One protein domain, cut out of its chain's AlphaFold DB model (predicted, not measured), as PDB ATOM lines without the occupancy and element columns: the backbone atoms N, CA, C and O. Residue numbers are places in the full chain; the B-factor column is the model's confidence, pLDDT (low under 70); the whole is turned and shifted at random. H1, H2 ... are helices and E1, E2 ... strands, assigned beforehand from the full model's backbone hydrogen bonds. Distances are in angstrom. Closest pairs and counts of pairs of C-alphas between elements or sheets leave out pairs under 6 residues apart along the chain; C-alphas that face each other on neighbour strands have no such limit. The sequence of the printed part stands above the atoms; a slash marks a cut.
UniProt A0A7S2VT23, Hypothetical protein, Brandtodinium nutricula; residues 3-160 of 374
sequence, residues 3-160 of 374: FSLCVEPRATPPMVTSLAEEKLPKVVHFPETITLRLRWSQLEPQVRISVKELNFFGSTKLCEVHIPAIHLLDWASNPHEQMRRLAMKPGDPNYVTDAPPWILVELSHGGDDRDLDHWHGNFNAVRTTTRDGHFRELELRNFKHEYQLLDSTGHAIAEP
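What this domain is: This is residues 3 to 160 of the 374 residues of the protein "Hypothetical protein" of Brandtodinium nutricula (UniProt A0A7S2VT23). What is the shape? There is little regular structure: the twisted meander E1-E2-E3, antiparallel in turn, makes one end, hairpin E4-E5 the middle, hairpin E6-E7 with H2 the other end. What is printed? The printed part has 158 residues with E1-E3, H1, E4-E7, H2. It is mixed and compact, with radius of gyration of the C-alphas 15.6 A and spans of 38, 37 and 34 A.

Where its parts are: Where are the strands? E1 is residues 3-9, from (172.942, 158.471, 151.681), E2 47-55, E3 58-67, E4 83-87, E5 102-106, E6 125-129, E7 135-139. And the helices? H1 is residues 69-77, H2 140-146, ending at (162.024, 150.483, 129.158).

How they stand to each other: What pairs? N 6 and O 50 of E1-E2 are 2.8 A apart, within hydrogen-bond range, as is every O i to N i+4 pair in H1 and H2. What else? C-alphas 65 of E3 and 87 of E4, their closest, are 7.0 A apart.

The domain as a whole: How large? C-alphas 57 and 132, the farthest, are 44.5 A apart. What is uncertain? Residues 109-138, among others, are under pLDDT 70; the printed part has no cut.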
ATOM      1  N   PHE A   3     174.069 159.401 151.667       88.06
ATOM      2  CA  PHE A   3     172.942 158.471 151.681       88.06
ATOM      3  C   PHE A   3     173.378 157.070 152.091       88.06
ATOM      4  O   PHE A   3     174.473 156.630 151.770       88.06
ATOM      5  N   SER A   4     172.493 156.332 152.754       90.31
ATOM      6  CA  SER A   4     172.675 154.904 153.034       90.31
ATOM      7  C   SER A   4     171.392 154.138 152.738       90.31
ATOM      8  O   SER A   4     170.281 154.647 152.938       90.31
ATOM      9  N   LEU A   5     171.540 152.908 152.254       90.38
ATOM     10  CA  LEU A   5     170.441 151.979 152.049       90.38
ATOM     11  C   LEU A   5     170.388 151.015 153.234       90.38
ATOM     12  O   LEU A   5     171.399 150.460 153.646       90.38
ATOM     13  N   CYS A   6     169.203 150.806 153.792       91.06
ATOM     14  CA  CYS A   6     168.981 149.920 154.924       91.06
ATOM     15  C   CYS A   6     167.931 148.874 154.551       91.06
ATOM     16  O   CYS A   6     166.776 149.218 154.282       91.06
ATOM     17  N   VAL A   7     168.334 147.606 154.558       90.00
ATOM     18  CA  VAL A   7     167.497 146.444 154.256       90.00
ATOM     19  C   VAL A   7     167.265 145.652 155.536       90.00
ATOM     20  O   VAL A   7     168.197 145.174 156.179       90.00
ATOM     21  N   GLU A   8     166.001 145.509 155.916       88.00
ATOM     22  CA  GLU A   8     165.588 144.865 157.158       88.00
ATOM     23  C   GLU A   8     164.653 143.687 156.866       88.00
ATOM     24  O   GLU A   8     163.451 143.869 156.634       88.00
ATOM     25  N   PRO A   9     165.176 142.455 156.895       80.12
ATOM     26  CA  PRO A   9     164.360 141.263 157.046       80.12
ATOM     27  C   PRO A   9     163.978 141.155 158.522       80.12
ATOM     28  O   PRO A   9     164.845 141.164 159.387       80.12
ATOM     29  N   ARG A  10     162.691 141.034 158.851       67.88
ATOM     30  CA  ARG A  10     162.204 141.088 160.249       67.88
ATOM     31  C   ARG A  10     162.824 140.033 161.191       67.88
ATOM     32  O   ARG A  10     162.724 140.182 162.403       67.88
ATOM     33  N   ALA A  11     163.420 138.971 160.643       63.50
ATOM     34  CA  ALA A  11     164.066 137.883 161.381       63.50
ATOM     35  C   ALA A  11     165.585 138.066 161.593       63.50
ATOM     36  O   ALA A  11     166.198 137.270 162.302       63.50
ATOM     37  N   THR A  12     166.205 139.087 160.995       72.25
ATOM     38  CA  THR A  12     167.653 139.353 161.060       72.25
ATOM     39  C   THR A  12     167.919 140.822 161.395       72.25
ATOM     40  O   THR A  12     167.053 141.664 161.157       72.25
ATOM     41  N   PRO A  13     169.097 141.171 161.942       79.25
ATOM     42  CA  PRO A  13     169.445 142.571 162.163       79.25
ATOM     43  C   PRO A  13     169.403 143.381 160.852       79.25
ATOM     44  O   PRO A  13     169.608 142.815 159.773       79.25
ATOM     45  N   PRO A  14     169.137 144.697 160.938       82.81
ATOM     46  CA  PRO A  14     169.137 145.585 159.782       82.81
ATOM     47  C   PRO A  14     170.521 145.588 159.122       82.81
ATOM     48  O   PRO A  14     171.528 145.827 159.785       82.81
ATOM     49  N   MET A  15     170.562 145.331 157.817       86.56
ATOM     50  CA  MET A  15     171.772 145.432 157.004       86.56
ATOM     51  C   MET A  15     171.807 146.817 156.372       86.56
ATOM     52  O   MET A  15     170.842 147.228 155.730       86.56
ATOM     53  N   VAL A  16     172.892 147.554 156.588       85.69
ATOM     54  CA  VAL A  16     173.053 148.929 156.107       85.69
ATOM     55  C   VAL A  16     174.243 148.964 155.170       85.69
ATOM     56  O   VAL A  16     175.278 148.390 155.499       85.69
ATOM     57  N   THR A  17     174.082 149.617 154.022       86.00
ATOM     58  CA  THR A  17     175.180 149.769 153.075       86.00
ATOM     59  C   THR A  17     176.203 150.792 153.550       86.00
ATOM     60  O   THR A  17     175.889 151.640 154.393       86.00
ATOM     61  N   SER A  18     177.389 150.805 152.942       83.69
ATOM     62  CA  SER A  18     178.268 151.976 153.000       83.69
ATOM     63  C   SER A  18     177.552 153.257 152.575       83.69
ATOM     64  O   SER A  18     176.509 153.266 151.899       83.69
ATOM     65  N   LEU A  19     178.131 154.357 153.046       83.69
ATOM     66  CA  LEU A  19     177.678 155.700 152.770       83.69
ATOM     67  C   LEU A  19     177.986 156.046 151.308       83.69
ATOM     68  O   LEU A  19     179.133 156.023 150.870       83.69
ATOM     69  N   ALA A  20     176.957 156.405 150.554       82.06
ATOM     70  CA  ALA A  20     177.117 157.050 149.266       82.06
ATOM     71  C   ALA A  20     177.390 158.542 149.509       82.06
ATOM     72  O   ALA A  20     176.456 159.343 149.616       82.06
ATOM     73  N   GLU A  21     178.672 158.882 149.636       82.06
ATOM     74  CA  GLU A  21     179.151 160.236 149.930       82.06
ATOM     75  C   GLU A  21     178.959 161.196 148.748       82.06
ATOM     76  O   GLU A  21     179.087 160.820 147.574       82.06
ATOM     77  N   GLU A  22     178.630 162.449 149.076       76.25
ATOM     78  CA  GLU A  22     178.568 163.583 148.143       76.25
ATOM     79  C   GLU A  22     177.673 163.365 146.906       76.25
ATOM     80  O   GLU A  22     177.869 163.967 145.846       76.25
ATOM     81  N   LYS A  23     176.634 162.529 147.020       73.19
ATOM     82  CA  LYS A  23     175.705 162.292 145.908       73.19
ATOM     83  C   LYS A  23     174.617 163.365 145.830       73.19
ATOM     84  O   LYS A  23     174.262 164.028 146.811       73.19
ATOM     85  N   LEU A  24     174.081 163.532 144.620       69.62
ATOM     86  CA  LEU A  24     172.884 164.329 144.353       69.62
ATOM     87  C   LEU A  24     171.632 163.472 144.604       69.62
ATOM     88  O   LEU A  24     171.629 162.296 144.245       69.62
ATOM     89  N   PRO A  25     170.534 164.046 145.128       68.44
ATOM     90  CA  PRO A  25     169.334 163.285 145.488       68.44
ATOM     91  C   PRO A  25     168.549 162.730 144.286       68.44
ATOM     92  O   PRO A  25     167.590 161.991 144.482       68.44
ATOM     93  N   LYS A  26     168.911 163.082 143.040       73.19
ATOM     94  CA  LYS A  26     168.157 162.674 141.841       73.19
ATOM     95  C   LYS A  26     168.321 161.183 141.520       73.19
ATOM     96  O   LYS A  26     167.332 160.522 141.219       73.19
ATOM     97  N   VAL A  27     169.549 160.660 141.580       78.94
ATOM     98  CA  VAL A  27     169.861 159.231 141.414       78.94
ATOM     99  C   VAL A  27     171.044 158.896 142.316       78.94
ATOM    100  O   VAL A  27     172.104 159.513 142.212       78.94
ATOM    101  N   VAL A  28     170.861 157.911 143.191       82.25
ATOM    102  CA  VAL A  28     171.899 157.420 144.102       82.25
ATOM    103  C   VAL A  28     172.119 155.940 143.821       82.25
ATOM    104  O   VAL A  28     171.164 155.164 143.780       82.25
ATOM    105  N   HIS A  29     173.377 155.558 143.618       80.56
ATOM    106  CA  HIS A  29     173.775 154.175 143.377       80.56
ATOM    107  C   HIS A  29     174.402 153.592 144.640       80.56
ATOM    108  O   HIS A  29     175.322 154.186 145.199       80.56
ATOM    109  N   PHE A  30     173.920 152.420 145.046       84.56
ATOM    110  CA  PHE A  30     174.485 151.633 146.136       84.56
ATOM    111  C   PHE A  30     175.134 150.387 145.519       84.56
ATOM    112  O   PHE A  30     174.405 149.529 145.021       84.56
ATOM    113  N   PRO A  31     176.476 150.305 145.462       73.81
ATOM    114  CA  PRO A  31     177.173 149.225 144.761       73.81
ATOM    115  C   PRO A  31     177.176 147.901 145.537       73.81
ATOM    116  O   PRO A  31     177.533 146.869 144.980       73.81
ATOM    117  N   GLU A  32     176.799 147.926 146.814       77.44
ATOM    118  CA  GLU A  32     176.919 146.773 147.695       77.44
ATOM    119  C   GLU A  32     175.852 145.705 147.463       77.44
ATOM    120  O   GLU A  32     174.652 145.984 147.383       77.44
ATOM    121  N   THR A  33     176.306 144.454 147.455       78.06
ATOM    122  CA  THR A  33     175.447 143.275 147.403       78.06
ATOM    123  C   THR A  33     175.031 142.872 148.816       78.06
ATOM    124  O   THR A  33     175.860 142.521 149.654       78.06
ATOM    125  N   ILE A  34     173.721 142.880 149.082       83.12
ATOM    126  CA  ILE A  34     173.153 142.423 150.355       83.12
ATOM    127  C   ILE A  34     172.545 141.033 150.167       83.12
ATOM    128  O   ILE A  34     171.544 140.863 149.470       83.12
ATOM    129  N   THR A  35     173.114 140.041 150.847       82.25
ATOM    130  CA  THR A  35     172.615 138.662 150.806       82.25
ATOM    131  C   THR A  35     171.510 138.452 151.834       82.25
ATOM    132  O   THR A  35     171.742 138.523 153.043       82.25
ATOM    133  N   LEU A  36     170.305 138.131 151.361       81.75
ATOM    134  CA  LEU A  36     169.148 137.856 152.211       81.75
ATOM    135  C   LEU A  36     168.903 136.352 152.338       81.75
ATOM    136  O   LEU A  36     168.889 135.624 151.350       81.75
ATOM    137  N   ARG A  37     168.644 135.884 153.563       80.44
ATOM    138  CA  ARG A  37     168.137 134.528 153.815       80.44
ATOM    139  C   ARG A  37     166.636 134.599 154.047       80.44
ATOM    140  O   ARG A  37     166.207 134.995 155.125       80.44
ATOM    141  N   LEU A  38     165.862 134.225 153.034       81.38
ATOM    142  CA  LEU A  38     164.401 134.279 153.052       81.38
ATOM    143  C   LEU A  38     163.810 132.873 152.961       81.38
ATOM    144  O   LEU A  38     164.368 131.999 152.296       81.38
ATOM    145  N   ARG A  39     162.664 132.652 153.612       76.69
ATOM    146  CA  ARG A  39     161.886 131.418 153.445       76.69
ATOM    147  C   ARG A  39     160.825 131.605 152.368       76.69
ATOM    148  O   ARG A  39     160.145 132.628 152.328       76.69
ATOM    149  N   TRP A  40     160.628 130.576 151.549       75.06
ATOM    150  CA  TRP A  40     159.548 130.526 150.562       75.06
ATOM    151  C   TRP A  40     158.201 130.259 151.250       75.06
ATOM    152  O   TRP A  40     157.674 129.148 151.234       75.06
ATOM    153  N   SER A  41     157.661 131.263 151.938       75.19
ATOM    154  CA  SER A  41     156.392 131.163 152.659       75.19
ATOM    155  C   SER A  41     155.643 132.488 152.637       75.19
ATOM    156  O   SER A  41     156.242 133.550 152.772       75.19
ATOM    157  N   GLN A  42     154.314 132.433 152.540       75.56
ATOM    158  CA  GLN A  42     153.460 133.616 152.700       75.56
ATOM    159  C   GLN A  42     153.433 134.139 154.144       75.56
ATOM    160  O   GLN A  42     153.068 135.287 154.375       75.56
ATOM    161  N   LEU A  43     153.811 133.297 155.113       78.81
ATOM    162  CA  LEU A  43     153.927 133.678 156.522       78.81
ATOM    163  C   LEU A  43     155.275 134.344 156.831       78.81
ATOM    164  O   LEU A  43     155.457 134.861 157.934       78.81
ATOM    165  N   GLU A  44     156.212 134.327 155.879       79.19
ATOM    166  CA  GLU A  44     157.485 135.018 156.024       79.19
ATOM    167  C   GLU A  44     157.233 136.536 156.060       79.19
ATOM    168  O   GLU A  44     156.497 137.073 155.224       79.19
ATOM    169  N   PRO A  45     157.811 137.258 157.032       83.62
ATOM    170  CA  PRO A  45     157.612 138.692 157.140       83.62
ATOM    171  C   PRO A  45     158.155 139.446 155.918       83.62
ATOM    172  O   PRO A  45     159.138 139.051 155.295       83.62
ATOM    173  N   GLN A  46     157.518 140.575 155.605       88.19
ATOM    174  CA  GLN A  46     157.941 141.446 154.509       88.19
ATOM    175  C   GLN A  46     159.344 142.011 154.762       88.19
ATOM    176  O   GLN A  46     159.685 142.384 155.888       88.19
ATOM    177  N   VAL A  47     160.133 142.103 153.696       89.38
ATOM    178  CA  VAL A  47     161.438 142.760 153.685       89.38
ATOM    179  C   VAL A  47     161.214 144.258 153.538       89.38
ATOM    180  O   VAL A  47     160.567 144.706 152.588       89.38
ATOM    181  N   ARG A  48     161.738 145.037 154.486       91.81
ATOM    182  CA  ARG A  48     161.691 146.499 154.438       91.81
ATOM    183  C   ARG A  48     162.986 147.029 153.843       91.81
ATOM    184  O   ARG A  48     164.054 146.776 154.384       91.81
ATOM    185  N   ILE A  49     162.889 147.802 152.770       92.25
ATOM    186  CA  ILE A  49     164.022 148.517 152.180       92.25
ATOM    187  C   ILE A  49     163.787 150.007 152.396       92.25
ATOM    188  O   ILE A  49     162.740 150.523 152.013       92.25
ATOM    189  N   SER A  50     164.733 150.702 153.019       91.81
ATOM    190  CA  SER A  50     164.624 152.129 153.332       91.81
ATOM    191  C   SER A  50     165.885 152.886 152.938       91.81
ATOM    192  O   SER A  50     166.989 152.387 153.139       91.81
ATOM    193  N   VAL A  51     165.719 154.091 152.398       91.50
ATOM    194  CA  VAL A  51     166.829 155.009 152.105       91.50
ATOM    195  C   VAL A  51     166.862 156.080 153.185       91.50
ATOM    196  O   VAL A  51     165.831 156.673 153.527       91.50
ATOM    197  N   LYS A  52     168.050 156.315 153.737       90.88
ATOM    198  CA  LYS A  52     168.288 157.299 154.791       90.88
ATOM    199  C   LYS A  52     169.305 158.331 154.316       90.88
ATOM    200  O   LYS A  52     170.311 157.967 153.717       90.88
ATOM    201  N   GLU A  53     169.043 159.595 154.617       89.06
ATOM    202  CA  GLU A  53     169.998 160.692 154.468       89.06
ATOM    203  C   GLU A  53     170.692 160.934 155.806       89.06
ATOM    204  O   GLU A  53     170.037 161.001 156.853       89.06
ATOM    205  N   LEU A  54     172.017 161.027 155.779       86.62
ATOM    206  CA  LEU A  54     172.808 161.378 156.943       86.62
ATOM    207  C   LEU A  54     172.856 162.904 157.071       86.62
ATOM    208  O   LEU A  54     173.351 163.611 156.198       86.62
ATOM    209  N   ASN A  55     172.344 163.396 158.192       81.94
ATOM    210  CA  ASN A  55     172.404 164.786 158.612       81.94
ATOM    211  C   ASN A  55     173.363 164.923 159.803       81.94
ATOM    212  O   ASN A  55     173.677 163.948 160.486       81.94
ATOM    213  N   PHE A  56     173.760 166.157 160.123       74.62
ATOM    214  CA  PHE A  56     174.652 166.449 161.256       74.62
ATOM    215  C   PHE A  56     174.158 165.868 162.599       74.62
ATOM    216  O   PHE A  56     174.958 165.506 163.455       74.62
ATOM    217  N   PHE A  57     172.837 165.746 162.778       76.62
ATOM    218  CA  PHE A  57     172.205 165.246 164.005       76.62
ATOM    219  C   PHE A  57     171.784 163.766 163.952       76.62
ATOM    220  O   PHE A  57     171.142 163.286 164.885       76.62
ATOM    221  N   GLY A  58     172.115 163.036 162.883       82.56
ATOM    222  CA  GLY A  58     171.770 161.621 162.729       82.56
ATOM    223  C   GLY A  58     171.184 161.289 161.359       82.56
ATOM    224  O   GLY A  58     171.311 162.053 160.411       82.56
ATOM    225  N   SER A  59     170.526 160.134 161.243       85.25
ATOM    226  CA  SER A  59     169.950 159.680 159.972       85.25
ATOM    227  C   SER A  59     168.449 159.964 159.890       85.25
ATOM    228  O   SER A  59     167.696 159.683 160.821       85.25
ATOM    229  N   THR A  60     168.006 160.520 158.763       88.75
ATOM    230  CA  THR A  60     166.592 160.799 158.474       88.75
ATOM    231  C   THR A  60     166.104 159.851 157.383       88.75
ATOM    232  O   THR A  60     166.733 159.728 156.335       88.75
ATOM    233  N   LYS A  61     164.991 159.149 157.619       88.06
ATOM    234  CA  LYS A  61     164.408 158.230 156.629       88.06
ATOM    235  C   LYS A  61     163.700 159.032 155.535       88.06
ATOM    236  O   LYS A  61     162.702 159.687 155.822       88.06
ATOM    237  N   LEU A  62     164.179 158.931 154.297       89.00
ATOM    238  CA  LEU A  62     163.606 159.645 153.155       89.00
ATOM    239  C   LEU A  62     162.445 158.886 152.523       89.00
ATOM    240  O   LEU A  62     161.397 159.466 152.247       89.00
ATOM    241  N   CYS A  63     162.615 157.585 152.305       90.06
ATOM    242  CA  CYS A  63     161.592 156.735 151.709       90.06
ATOM    243  C   CYS A  63     161.789 155.261 152.085       90.06
ATOM    244  O   CYS A  63     162.876 154.844 152.493       90.06
ATOM    245  N   GLU A  64     160.729 154.461 151.966       93.00
ATOM    246  CA  GLU A  64     160.763 153.019 152.214       93.00
ATOM    247  C   GLU A  64     159.798 152.226 151.329       93.00
ATOM    248  O   GLU A  64     158.751 152.717 150.915       93.00
ATOM    249  N   VAL A  65     160.113 150.958 151.089       92.62
ATOM    250  CA  VAL A  65     159.225 149.984 150.451       92.62
ATOM    251  C   VAL A  65     159.195 148.705 151.281       92.62
ATOM    252  O   VAL A  65     160.193 148.319 151.891       92.62
ATOM    253  N   HIS A  66     158.033 148.063 151.324       90.94
ATOM    254  CA  HIS A  66     157.839 146.776 151.980       90.94
ATOM    255  C   HIS A  66     157.487 145.748 150.916       90.94
ATOM    256  O   HIS A  66     156.533 145.949 150.166       90.94
ATOM    257  N   ILE A  67     158.266 144.675 150.839       90.12
ATOM    258  CA  ILE A  67     158.146 143.673 149.785       90.12
ATOM    259  C   ILE A  67     157.934 142.304 150.439       90.12
ATOM    260  O   ILE A  67     158.748 141.895 151.271       90.12
ATOM    261  N   PRO A  68     156.863 141.570 150.102       88.94
ATOM    262  CA  PRO A  68     156.708 140.181 150.520       88.94
ATOM    263  C   PRO A  68     157.888 139.311 150.070       88.94
ATOM    264  O   PRO A  68     158.288 139.354 148.908       88.94
ATOM    265  N   ALA A  69     158.418 138.490 150.981       85.69
ATOM    266  CA  ALA A  69     159.586 137.652 150.707       85.69
ATOM    267  C   ALA A  69     159.359 136.682 149.532       85.69
ATOM    268  O   ALA A  69     160.270 136.452 148.744       85.69
ATOM    269  N   ILE A  70     158.129 136.179 149.378       83.50
ATOM    270  CA  ILE A  70     157.743 135.308 148.260       83.50
ATOM    271  C   ILE A  70     157.950 135.983 146.900       83.50
ATOM    272  O   ILE A  70     158.501 135.361 146.005       83.50
ATOM    273  N   HIS A  71     157.629 137.274 146.770       85.81
ATOM    274  CA  HIS A  71     157.823 137.998 145.514       85.81
ATOM    275  C   HIS A  71     159.302 138.187 145.186       85.81
ATOM    276  O   HIS A  71     159.684 138.043 144.032       85.81
ATOM    277  N   LEU A  72     160.147 138.453 146.187       86.38
ATOM    278  CA  LEU A  72     161.595 138.537 145.972       86.38
ATOM    279  C   LEU A  72     162.164 137.207 145.467       86.38
ATOM    280  O   LEU A  72     162.994 137.208 144.563       86.38
ATOM    281  N   LEU A  73     161.706 136.087 146.031       83.81
ATOM    282  CA  LEU A  73     162.127 134.751 145.616       83.81
ATOM    283  C   LEU A  73     161.606 134.392 144.218       83.81
ATOM    284  O   LEU A  73     162.383 133.907 143.395       83.81
ATOM    285  N   ASP A  74     160.339 134.699 143.924       82.81
ATOM    286  CA  ASP A  74     159.736 134.522 142.598       82.81
ATOM    287  C   ASP A  74     160.526 135.303 141.537       82.81
ATOM    288  O   ASP A  74     160.978 134.727 140.543       82.81
ATOM    289  N   TRP A  75     160.778 136.594 141.775       86.19
ATOM    290  CA  TRP A  75     161.533 137.457 140.860       86.19
ATOM    291  C   TRP A  75     162.985 137.004 140.690       86.19
ATOM    292  O   TRP A  75     163.498 137.008 139.575       86.19
ATOM    293  N   ALA A  76     163.638 136.557 141.766       82.00
ATOM    294  CA  ALA A  76     165.000 136.030 141.707       82.00
ATOM    295  C   ALA A  76     165.092 134.692 140.949       82.00
ATOM    296  O   ALA A  76     166.156 134.354 140.425       82.00
ATOM    297  N   SER A  77     164.008 133.907 140.926       76.38
ATOM    298  CA  SER A  77     163.957 132.598 140.264       76.38
ATOM    299  C   SER A  77     163.733 132.689 138.751       76.38
ATOM    300  O   SER A  77     164.130 131.785 138.018       76.38
ATOM    301  N   ASN A  78     163.132 133.783 138.271       77.69
ATOM    302  CA  ASN A  78     162.831 133.984 136.858       77.69
ATOM    303  C   ASN A  78     163.854 134.941 136.209       77.69
ATOM    304  O   ASN A  78     163.847 136.130 136.530       77.69
ATOM    305  N   PRO A  79     164.685 134.485 135.248       71.81
ATOM    306  CA  PRO A  79     165.695 135.318 134.580       71.81
ATOM    307  C   PRO A  79     165.138 136.589 133.923       71.81
ATOM    308  O   PRO A  79     165.837 137.590 133.798       71.81
ATOM    309  N   HIS A  80     163.866 136.582 133.519       70.12
ATOM    310  CA  HIS A  80     163.210 137.746 132.918       70.12
ATOM    311  C   HIS A  80     162.731 138.784 133.945       70.12
ATOM    312  O   HIS A  80     162.263 139.857 133.563       70.12
ATOM    313  N   GLU A  81     162.833 138.478 135.239       75.00
ATOM    314  CA  GLU A  81     162.266 139.264 136.336       75.00
ATOM    315  C   GLU A  81     163.284 139.675 137.401       75.00
ATOM    316  O   GLU A  81     162.916 140.340 138.367       75.00
ATOM    317  N   GLN A  82     164.560 139.349 137.195       77.56
ATOM    318  CA  GLN A  82     165.641 139.618 138.144       77.56
ATOM    319  C   GLN A  82     165.838 141.111 138.429       77.56
ATOM    320  O   GLN A  82     166.285 141.473 139.512       77.56
ATOM    321  N   MET A  83     165.457 141.994 137.502       79.88
ATOM    322  CA  MET A  83     165.471 143.441 137.719       79.88
ATOM    323  C   MET A  83     164.065 143.989 137.956       79.88
ATOM    324  O   MET A  83     163.152 143.819 137.135       79.88
ATOM    325  N   ARG A  84     163.897 144.706 139.071       82.31
ATOM    326  CA  ARG A  84     162.616 145.294 139.473       82.31
ATOM    327  C   ARG A  84     162.771 146.737 139.919       82.31
ATOM    328  O   ARG A  84     163.549 147.047 140.816       82.31
ATOM    329  N   ARG A  85     161.977 147.615 139.304       85.50
ATOM    330  CA  ARG A  85     161.844 149.021 139.689       85.50
ATOM    331  C   ARG A  85     160.611 149.179 140.573       85.50
ATOM    332  O   ARG A  85     159.486 149.032 140.102       85.50
ATOM    333  N   LEU A  86     160.829 149.466 141.847       87.69
ATOM    334  CA  LEU A  86     159.797 149.474 142.879       87.69
ATOM    335  C   LEU A  86     159.563 150.891 143.391       87.69
ATOM    336  O   LEU A  86     160.513 151.604 143.712       87.69
ATOM    337  N   ALA A  87     158.300 151.292 143.493       87.00
ATOM    338  CA  ALA A  87     157.904 152.551 144.097       87.00
ATOM    339  C   ALA A  87     158.078 152.493 145.615       87.00
ATOM    340  O   ALA A  87     157.698 151.528 146.282       87.00
ATOM    341  N   MET A  88     158.639 153.562 146.160       88.88
ATOM    342  CA  MET A  88     158.855 153.744 147.582       88.88
ATOM    343  C   MET A  88     157.858 154.768 148.119       88.88
ATOM    344  O   MET A  88     157.462 155.715 147.439       88.88
ATOM    345  N   LYS A  89     157.447 154.586 149.368       88.25
ATOM    346  CA  LYS A  89     156.632 155.545 150.109       88.25
ATOM    347  C   LYS A  89     157.555 156.566 150.772       88.25
ATOM    348  O   LYS A  89     158.560 156.147 151.350       88.25
ATOM    349  N   PRO A  90     157.259 157.875 150.712       87.50
ATOM    350  CA  PRO A  90     158.046 158.870 151.428       87.50
ATOM    351  C   PRO A  90     157.964 158.621 152.940       87.50
ATOM    352  O   PRO A  90     156.946 158.158 153.455       87.50
ATOM    353  N   GLY A  91     159.060 158.894 153.646       81.38
ATOM    354  CA  GLY A  91     159.144 158.751 155.098       81.38
ATOM    355  C   GLY A  91     158.241 159.741 155.833       81.38
ATOM    356  O   GLY A  91     157.688 159.393 156.874       81.38
ATOM    357  N   ASP A  92     158.051 160.932 155.259       80.50
ATOM    358  CA  ASP A  92     157.060 161.915 155.691       80.50
ATOM    359  C   ASP A  92     155.840 161.873 154.748       80.50
ATOM    360  O   ASP A  92     155.974 162.193 153.562       80.50
ATOM    361  N   PRO A  93     154.643 161.498 155.235       72.38
ATOM    362  CA  PRO A  93     153.430 161.455 154.420       72.38
ATOM    363  C   PRO A  93     152.972 162.837 153.925       72.38
ATOM    364  O   PRO A  93     152.175 162.901 152.990       72.38
ATOM    365  N   ASN A  94     153.460 163.932 154.517       72.88
ATOM    366  CA  ASN A  94     153.149 165.293 154.075       72.88
ATOM    367  C   ASN A  94     154.068 165.779 152.946       72.88
ATOM    368  O   ASN A  94     153.828 166.843 152.371       72.88
ATOM    369  N   TYR A  95     155.119 165.024 152.624       72.94
ATOM    370  CA  TYR A  95     156.064 165.393 151.582       72.94
ATOM    371  C   TYR A  95     155.499 165.035 150.201       72.94
ATOM    372  O   TYR A  95     155.479 163.874 149.789       72.94
ATOM    373  N   VAL A  96     155.004 166.049 149.488       62.72
ATOM    374  CA  VAL A  96     154.455 165.906 148.133       62.72
ATOM    375  C   VAL A  96     155.593 166.007 147.122       62.72
ATOM    376  O   VAL A  96     156.160 167.082 146.936       62.72
ATOM    377  N   THR A  97     155.917 164.900 146.456       67.38
ATOM    378  CA  THR A  97     156.879 164.871 145.348       67.38
ATOM    379  C   THR A  97     156.171 164.901 143.996       67.38
ATOM    380  O   THR A  97     155.073 164.364 143.841       67.38
ATOM    381  N   ASP A  98     156.817 165.498 142.991       67.25
ATOM    382  CA  ASP A  98     156.280 165.544 141.624       67.25
ATOM    383  C   ASP A  98     156.214 164.150 140.970       67.25
ATOM    384  O   ASP A  98     155.328 163.883 140.155       67.25
ATOM    385  N   ALA A  99     157.109 163.243 141.372       72.81
ATOM    386  CA  ALA A  99     157.103 161.824 141.026       72.81
ATOM    387  C   ALA A  99     157.372 160.968 142.280       72.81
ATOM    388  O   ALA A  99     158.105 161.410 143.173       72.81
ATOM    389  N   PRO A 100     156.798 159.757 142.389       80.00
ATOM    390  CA  PRO A 100     157.067 158.878 143.521       80.00
ATOM    391  C   PRO A 100     158.549 158.461 143.538       80.00
ATOM    392  O   PRO A 100     159.099 158.133 142.479       80.00
ATOM    393  N   PRO A 101     159.210 158.442 144.711       86.38
ATOM    394  CA  PRO A 101     160.558 157.898 144.812       86.38
ATOM    395  C   PRO A 101     160.537 156.408 144.457       86.38
ATOM    396  O   PRO A 101     159.528 155.724 144.641       86.38
ATOM    397  N   TRP A 102     161.643 155.888 143.938       89.00
ATOM    398  CA  TRP A 102     161.731 154.506 143.475       89.00
ATOM    399  C   TRP A 102     163.124 153.933 143.712       89.00
ATOM    400  O   TRP A 102     164.100 154.674 143.807       89.00
ATOM    401  N   ILE A 103     163.209 152.606 143.772       89.38
ATOM    402  CA  ILE A 103     164.462 151.856 143.836       89.38
ATOM    403  C   ILE A 103     164.493 150.813 142.722       89.38
ATOM    404  O   ILE A 103     163.491 150.151 142.457       89.38
ATOM    405  N   LEU A 104     165.634 150.690 142.047       87.75
ATOM    406  CA  LEU A 104     165.917 149.564 141.165       87.75
ATOM    407  C   LEU A 104     166.693 148.524 141.967       87.75
ATOM    408  O   LEU A 104     167.751 148.838 142.509       87.75
ATOM    409  N   VAL A 105     166.164 147.308 142.038       88.00
ATOM    410  CA  VAL A 105     166.835 146.166 142.659       88.00
ATOM    411  C   VAL A 105     167.123 145.104 141.610       88.00
ATOM    412  O   VAL A 105     166.295 144.837 140.738       88.00
ATOM    413  N   GLU A 106     168.304 144.509 141.712       84.81
ATOM    414  CA  GLU A 106     168.730 143.362 140.917       84.81
ATOM    415  C   GLU A 106     168.852 142.157 141.853       84.81
ATOM    416  O   GLU A 106     169.539 142.222 142.871       84.81
ATOM    417  N   LEU A 107     168.135 141.085 141.532       83.81
ATOM    418  CA  LEU A 107     167.962 139.895 142.355       83.81
ATOM    419  C   LEU A 107     168.583 138.696 141.638       83.81
ATOM    420  O   LEU A 107     168.173 138.357 140.531       83.81
ATOM    421  N   SER A 108     169.534 138.020 142.280       76.31
ATOM    422  CA  SER A 108     170.179 136.819 141.743       76.31
ATOM    423  C   SER A 108     170.282 135.720 142.802       76.31
ATOM    424  O   SER A 108     170.340 135.980 144.006       76.31
ATOM    425  N   HIS A 109     170.304 134.463 142.354       68.44
ATOM    426  CA  HIS A 109     170.622 133.322 143.209       68.44
ATOM    427  C   HIS A 109     172.144 133.100 143.209       68.44
ATOM    428  O   HIS A 109     172.665 132.365 142.380       68.44
ATOM    429  N   GLY A 110     172.853 133.735 144.147       53.47
ATOM    430  CA  GLY A 110     174.191 133.306 144.580       53.47
ATOM    431  C   GLY A 110     175.334 133.380 143.556       53.47
ATOM    432  O   GLY A 110     176.145 132.457 143.515       53.47
ATOM    433  N   GLY A 111     175.440 134.466 142.787       49.19
ATOM    434  CA  GLY A 111     176.621 134.782 141.972       49.19
ATOM    435  C   GLY A 111     176.909 136.283 141.995       49.19
ATOM    436  O   GLY A 111     175.979 137.079 141.853       49.19
ATOM    437  N   ASP A 112     178.170 136.653 142.214       46.16
ATOM    438  CA  ASP A 112     178.659 138.036 142.216       46.16
ATOM    439  C   ASP A 112     179.638 138.206 141.043       46.16
ATOM    440  O   ASP A 112     180.811 137.868 141.155       46.16
ATOM    441  N   ASP A 113     179.125 138.648 139.891       49.44
ATOM    442  CA  ASP A 113     179.884 138.800 138.633       49.44
ATOM    443  C   ASP A 113     180.203 140.281 138.311       49.44
ATOM    444  O   ASP A 113     180.423 140.651 137.155       49.44
ATOM    445  N   ARG A 114     180.188 141.186 139.303       54.00
ATOM    446  CA  ARG A 114     180.320 142.635 139.048       54.00
ATOM    447  C   ARG A 114     181.743 143.148 139.287       54.00
ATOM    448  O   ARG A 114     182.275 143.054 140.385       54.00
ATOM    449  N   ASP A 115     182.317 143.772 138.259       46.09
ATOM    450  CA  ASP A 115     183.550 144.567 138.339       46.09
ATOM    451  C   ASP A 115     183.219 145.962 138.909       46.09
ATOM    452  O   ASP A 115     182.686 146.839 138.212       46.09
ATOM    453  N   LEU A 116     183.426 146.114 140.222       50.38
ATOM    454  CA  LEU A 116     182.970 147.247 141.040       50.38
ATOM    455  C   LEU A 116     183.994 148.395 141.145       50.38
ATOM    456  O   LEU A 116     183.635 149.474 141.616       50.38
ATOM    457  N   ASP A 117     185.225 148.213 140.656       44.00
ATOM    458  CA  ASP A 117     186.341 149.133 140.941       44.00
ATOM    459  C   ASP A 117     186.541 150.257 139.902       44.00
ATOM    460  O   ASP A 117     187.338 151.166 140.121       44.00
ATOM    461  N   HIS A 118     185.796 150.264 138.788       46.34
ATOM    462  CA  HIS A 118     186.061 151.173 137.654       46.34
ATOM    463  C   HIS A 118     185.008 152.271 137.398       46.34
ATOM    464  O   HIS A 118     184.997 152.876 136.323       46.34
ATOM    465  N   TRP A 119     184.101 152.572 138.337       53.16
ATOM    466  CA  TRP A 119     183.008 153.515 138.061       53.16
ATOM    467  C   TRP A 119     183.303 154.976 138.446       53.16
ATOM    468  O   TRP A 119     183.295 155.353 139.619       53.16
ATOM    469  N   HIS A 120     183.428 155.833 137.426       49.16
ATOM    470  CA  HIS A 120     183.437 157.291 137.556       49.16
ATOM    471  C   HIS A 120     182.295 157.943 136.747       49.16
ATOM    472  O   HIS A 120     182.411 158.185 135.552       49.16
ATOM    473  N   GLY A 121     181.193 158.253 137.441       55.06
ATOM    474  CA  GLY A 121     180.418 159.499 137.317       55.06
ATOM    475  C   GLY A 121     179.786 159.887 135.973       55.06
ATOM    476  O   GLY A 121     180.285 160.784 135.298       55.06
ATOM    477  N   ASN A 122     178.579 159.382 135.693       51.62
ATOM    478  CA  ASN A 122     177.615 160.083 134.835       51.62
ATOM    479  C   ASN A 122     176.243 160.172 135.533       51.62
ATOM    480  O   ASN A 122     175.575 159.168 135.754       51.62
ATOM    481  N   PHE A 123     175.832 161.385 135.915       53.81
ATOM    482  CA  PHE A 123     174.694 161.641 136.817       53.81
ATOM    483  C   PHE A 123     173.306 161.473 136.176       53.81
ATOM    484  O   PHE A 123     172.297 161.499 136.877       53.81
ATOM    485  N   ASN A 124     173.249 161.317 134.852       57.72
ATOM    486  CA  ASN A 124     172.007 161.146 134.093       57.72
ATOM    487  C   ASN A 124     171.858 159.737 133.503       57.72
ATOM    488  O   ASN A 124     170.965 159.514 132.683       57.72
ATOM    489  N   ALA A 125     172.715 158.793 133.899       60.66
ATOM    490  CA  ALA A 125     172.712 157.432 133.390       60.66
ATOM    491  C   ALA A 125     172.419 156.425 134.509       60.66
ATOM    492  O   ALA A 125     172.926 156.538 135.619       60.66
ATOM    493  N   VAL A 126     171.600 155.423 134.197       58.91
ATOM    494  CA  VAL A 126     171.375 154.239 135.023       58.91
ATOM    495  C   VAL A 126     172.111 153.083 134.354       58.91
ATOM    496  O   VAL A 126     171.873 152.790 133.181       58.91
ATOM    497  N   ARG A 127     173.018 152.428 135.083       65.06
ATOM    498  CA  ARG A 127     173.645 151.186 134.623       65.06
ATOM    499  C   ARG A 127     172.705 150.024 134.925       65.06
ATOM    500  O   ARG A 127     172.296 149.845 136.068       65.06
ATOM    501  N   THR A 128     172.376 149.251 133.902       60.69
ATOM    502  CA  THR A 128     171.568 148.031 134.005       60.69
ATOM    503  C   THR A 128     172.334 146.877 133.377       60.69
ATOM    504  O   THR A 128     172.952 147.054 132.325       60.69
ATOM    505  N   THR A 129     172.284 145.694 133.972       61.38
ATOM    506  CA  THR A 129     172.701 144.449 133.319       61.38
ATOM    507  C   THR A 129     171.702 144.113 132.214       61.38
ATOM    508  O   THR A 129     170.497 144.070 132.432       61.38
ATOM    509  N   THR A 130     172.164 143.935 130.980       58.75
ATOM    510  CA  THR A 130     171.325 143.401 129.907       58.75
ATOM    511  C   THR A 130     171.014 141.934 130.195       58.75
ATOM    512  O   THR A 130     171.673 141.281 131.004       58.75
ATOM    513  N   ARG A 131     170.015 141.390 129.494       55.41
ATOM    514  CA  ARG A 131     169.595 139.981 129.610       55.41
ATOM    515  C   ARG A 131     170.728 138.974 129.378       55.41
ATOM    516  O   ARG A 131     170.626 137.846 129.838       55.41
ATOM    517  N   ASP A 132     171.781 139.402 128.690       51.94
ATOM    518  CA  ASP A 132     172.945 138.591 128.337       51.94
ATOM    519  C   ASP A 132     174.079 138.700 129.378       51.94
ATOM    520  O   ASP A 132     175.178 138.208 129.147       51.94
ATOM    521  N   GLY A 133     173.844 139.383 130.508       55.38
ATOM    522  CA  GLY A 133     174.844 139.610 131.558       55.38
ATOM    523  C   GLY A 133     175.825 140.750 131.258       55.38
ATOM    524  O   GLY A 133     176.725 141.017 132.050       55.38
ATOM    525  N   HIS A 134     175.657 141.467 130.143       58.16
ATOM    526  CA  HIS A 134     176.500 142.613 129.801       58.16
ATOM    527  C   HIS A 134     175.976 143.899 130.434       58.16
ATOM    528  O   HIS A 134     174.800 144.226 130.347       58.16
ATOM    529  N   PHE A 135     176.846 144.703 131.031       63.44
ATOM    530  CA  PHE A 135     176.420 145.982 131.589       63.44
ATOM    531  C   PHE A 135     176.217 147.028 130.487       63.44
ATOM    532  O   PHE A 135     177.124 147.274 129.690       63.44
ATOM    533  N   ARG A 136     175.064 147.701 130.482       68.56
ATOM    534  CA  ARG A 136     174.788 148.848 129.610       68.56
ATOM    535  C   ARG A 136     174.396 150.067 130.433       68.56
ATOM    536  O   ARG A 136     173.630 149.968 131.386       68.56
ATOM    537  N   GLU A 137     174.904 151.223 130.033       63.81
ATOM    538  CA  GLU A 137     174.452 152.512 130.544       63.81
ATOM    539  C   GLU A 137     173.293 153.020 129.686       63.81
ATOM    540  O   GLU A 137     173.384 153.101 128.457       63.81
ATOM    541  N   LEU A 138     172.181 153.333 130.341       69.31
ATOM    542  CA  LEU A 138     171.010 153.928 129.721       69.31
ATOM    543  C   LEU A 138     170.813 155.317 130.310       69.31
ATOM    544  O   LEU A 138     170.794 155.484 131.526       69.31
ATOM    545  N   GLU A 139     170.619 156.319 129.458       71.38
ATOM    546  CA  GLU A 139     170.114 157.609 129.925       71.38
ATOM    547  C   GLU A 139     168.803 157.399 130.688       71.38
ATOM    548  O   GLU A 139     167.948 156.614 130.264       71.38
ATOM    549  N   LEU A 140     168.622 158.132 131.788       68.62
ATOM    550  CA  LEU A 140     167.477 157.998 132.687       68.62
ATOM    551  C   LEU A 140     166.137 158.041 131.936       68.62
ATOM    552  O   LEU A 140     165.216 157.299 132.271       68.62
ATOM    553  N   ARG A 141     166.039 158.857 130.877       68.38
ATOM    554  CA  ARG A 141     164.857 158.924 130.007       68.38
ATOM    555  C   ARG A 141     164.559 157.580 129.340       68.38
ATOM    556  O   ARG A 141     163.441 157.083 129.434       68.38
ATOM    557  N   ASN A 142     165.557 156.995 128.684       74.56
ATOM    558  CA  ASN A 142     165.405 155.734 127.957       74.56
ATOM    559  C   ASN A 142     165.141 154.582 128.937       74.56
ATOM    560  O   ASN A 142     164.268 153.755 128.692       74.56
ATOM    561  N   PHE A 143     165.804 154.605 130.097       75.44
ATOM    562  CA  PHE A 143     165.579 153.652 131.179       75.44
ATOM    563  C   PHE A 143     164.131 153.680 131.702       75.44
ATOM    564  O   PHE A 143     163.499 152.632 131.825       75.44
ATOM    565  N   LYS A 144     163.559 154.865 131.964       76.00
ATOM    566  CA  LYS A 144     162.168 154.991 132.447       76.00
ATOM    567  C   LYS A 144     161.123 154.530 131.424       76.00
ATOM    568  O   LYS A 144     160.043 154.105 131.827       76.00
ATOM    569  N   HIS A 145     161.428 154.599 130.126       74.06
ATOM    570  CA  HIS A 145     160.563 154.044 129.079       74.06
ATOM    571  C   HIS A 145     160.627 152.514 129.005       74.06
ATOM    572  O   HIS A 145     159.615 151.884 128.708       74.06
ATOM    573  N   GLU A 146     161.796 151.927 129.261       73.19
ATOM    574  CA  GLU A 146     162.024 150.483 129.158       73.19
ATOM    575  C   GLU A 146     161.563 149.717 130.412       73.19
ATOM    576  O   GLU A 146     161.029 148.613 130.298       73.19
ATOM    577  N   TYR A 147     161.688 150.319 131.601       70.75
ATOM    578  CA  TYR A 147     161.345 149.687 132.880       70.75
ATOM    579  C   TYR A 147     160.145 150.356 133.559       70.75
ATOM    580  O   TYR A 147     160.228 151.467 134.096       70.75
ATOM    581  N   GLN A 148     159.026 149.628 133.593       76.31
ATOM    582  CA  GLN A 148     157.790 150.078 134.228       76.31
ATOM    583  C   GLN A 148     157.930 150.123 135.756       76.31
ATOM    584  O   GLN A 148     158.415 149.177 136.376       76.31
ATOM    585  N   LEU A 149     157.495 151.228 136.365       78.56
ATOM    586  CA  LEU A 149     157.470 151.385 137.817       78.56
ATOM    587  C   LEU A 149     156.361 150.515 138.424       78.56
ATOM    588  O   LEU A 149     155.211 150.604 137.992       78.56
ATOM    589  N   LEU A 150     156.694 149.703 139.428       80.00
ATOM    590  CA  LEU A 150     155.760 148.796 140.097       80.00
ATOM    591  C   LEU A 150     155.503 149.218 141.549       80.00
ATOM    592  O   LEU A 150     156.398 149.713 142.229       80.00
ATOM    593  N   ASP A 151     154.292 148.994 142.046       73.50
ATOM    594  CA  ASP A 151     153.956 149.072 143.471       73.50
ATOM    595  C   ASP A 151     154.535 147.866 144.248       73.50
ATOM    596  O   ASP A 151     154.920 146.856 143.661       73.50
ATOM    597  N   SER A 152     154.516 147.921 145.582       64.50
ATOM    598  CA  SER A 152     154.838 146.811 146.501       64.50
ATOM    599  C   SER A 152     154.106 145.491 146.217       64.50
ATOM    600  O   SER A 152     154.548 144.425 146.640       64.50
ATOM    601  N   THR A 153     152.988 145.563 145.497       68.00
ATOM    602  CA  THR A 153     152.139 144.436 145.098       68.00
ATOM    603  C   THR A 153     152.407 143.955 143.666       68.00
ATOM    604  O   THR A 153     151.730 143.049 143.190       68.00
ATOM    605  N   GLY A 154     153.366 144.564 142.958       61.38
ATOM    606  CA  GLY A 154     153.717 144.231 141.575       61.38
ATOM    607  C   GLY A 154     152.825 144.878 140.506       61.38
ATOM    608  O   GLY A 154     152.976 144.573 139.326       61.38
ATOM    609  N   HIS A 155     151.910 145.778 140.878       69.88
ATOM    610  CA  HIS A 155     151.068 146.503 139.918       69.88
ATOM    611  C   HIS A 155     151.797 147.702 139.311       69.88
ATOM    612  O   HIS A 155     152.472 148.445 140.017       69.88
ATOM    613  N   ALA A 156     151.605 147.945 138.016       70.38
ATOM    614  CA  ALA A 156     152.187 149.097 137.338       70.38
ATOM    615  C   ALA A 156     151.613 150.442 137.825       70.38
ATOM    616  O   ALA A 156     150.397 150.645 137.831       70.38
ATOM    617  N   ILE A 157     152.500 151.384 138.149       72.81
ATOM    618  CA  ILE A 157     152.187 152.773 138.498       72.81
ATOM    619  C   ILE A 157     152.522 153.676 137.304       72.81
ATOM    620  O   ILE A 157     153.581 153.553 136.688       72.81
ATOM    621  N   ALA A 158     151.617 154.601 136.976       66.62
ATOM    622  CA  ALA A 158     151.854 155.609 135.946       66.62
ATOM    623  C   ALA A 158     152.726 156.749 136.505       66.62
ATOM    624  O   ALA A 158     152.298 157.474 137.402       66.62
ATOM    625  N   GLU A 159     153.936 156.902 135.970       67.88
ATOM    626  CA  GLU A 159     154.869 157.984 136.307       67.88
ATOM    627  C   GLU A 159     154.735 159.141 135.293       67.88
ATOM    628  O   GLU A 159     154.560 158.876 134.099       67.88
ATOM    629  N   PRO A 160     154.799 160.417 135.721       70.00
ATOM    630  CA  PRO A 160     154.897 161.536 134.787       70.00
ATOM    631  C   PRO A 160     156.209 161.480 133.992       70.00
ATOM    632  O   PRO A 160     157.257 161.107 134.517       70.00
TER     633      PRO A 160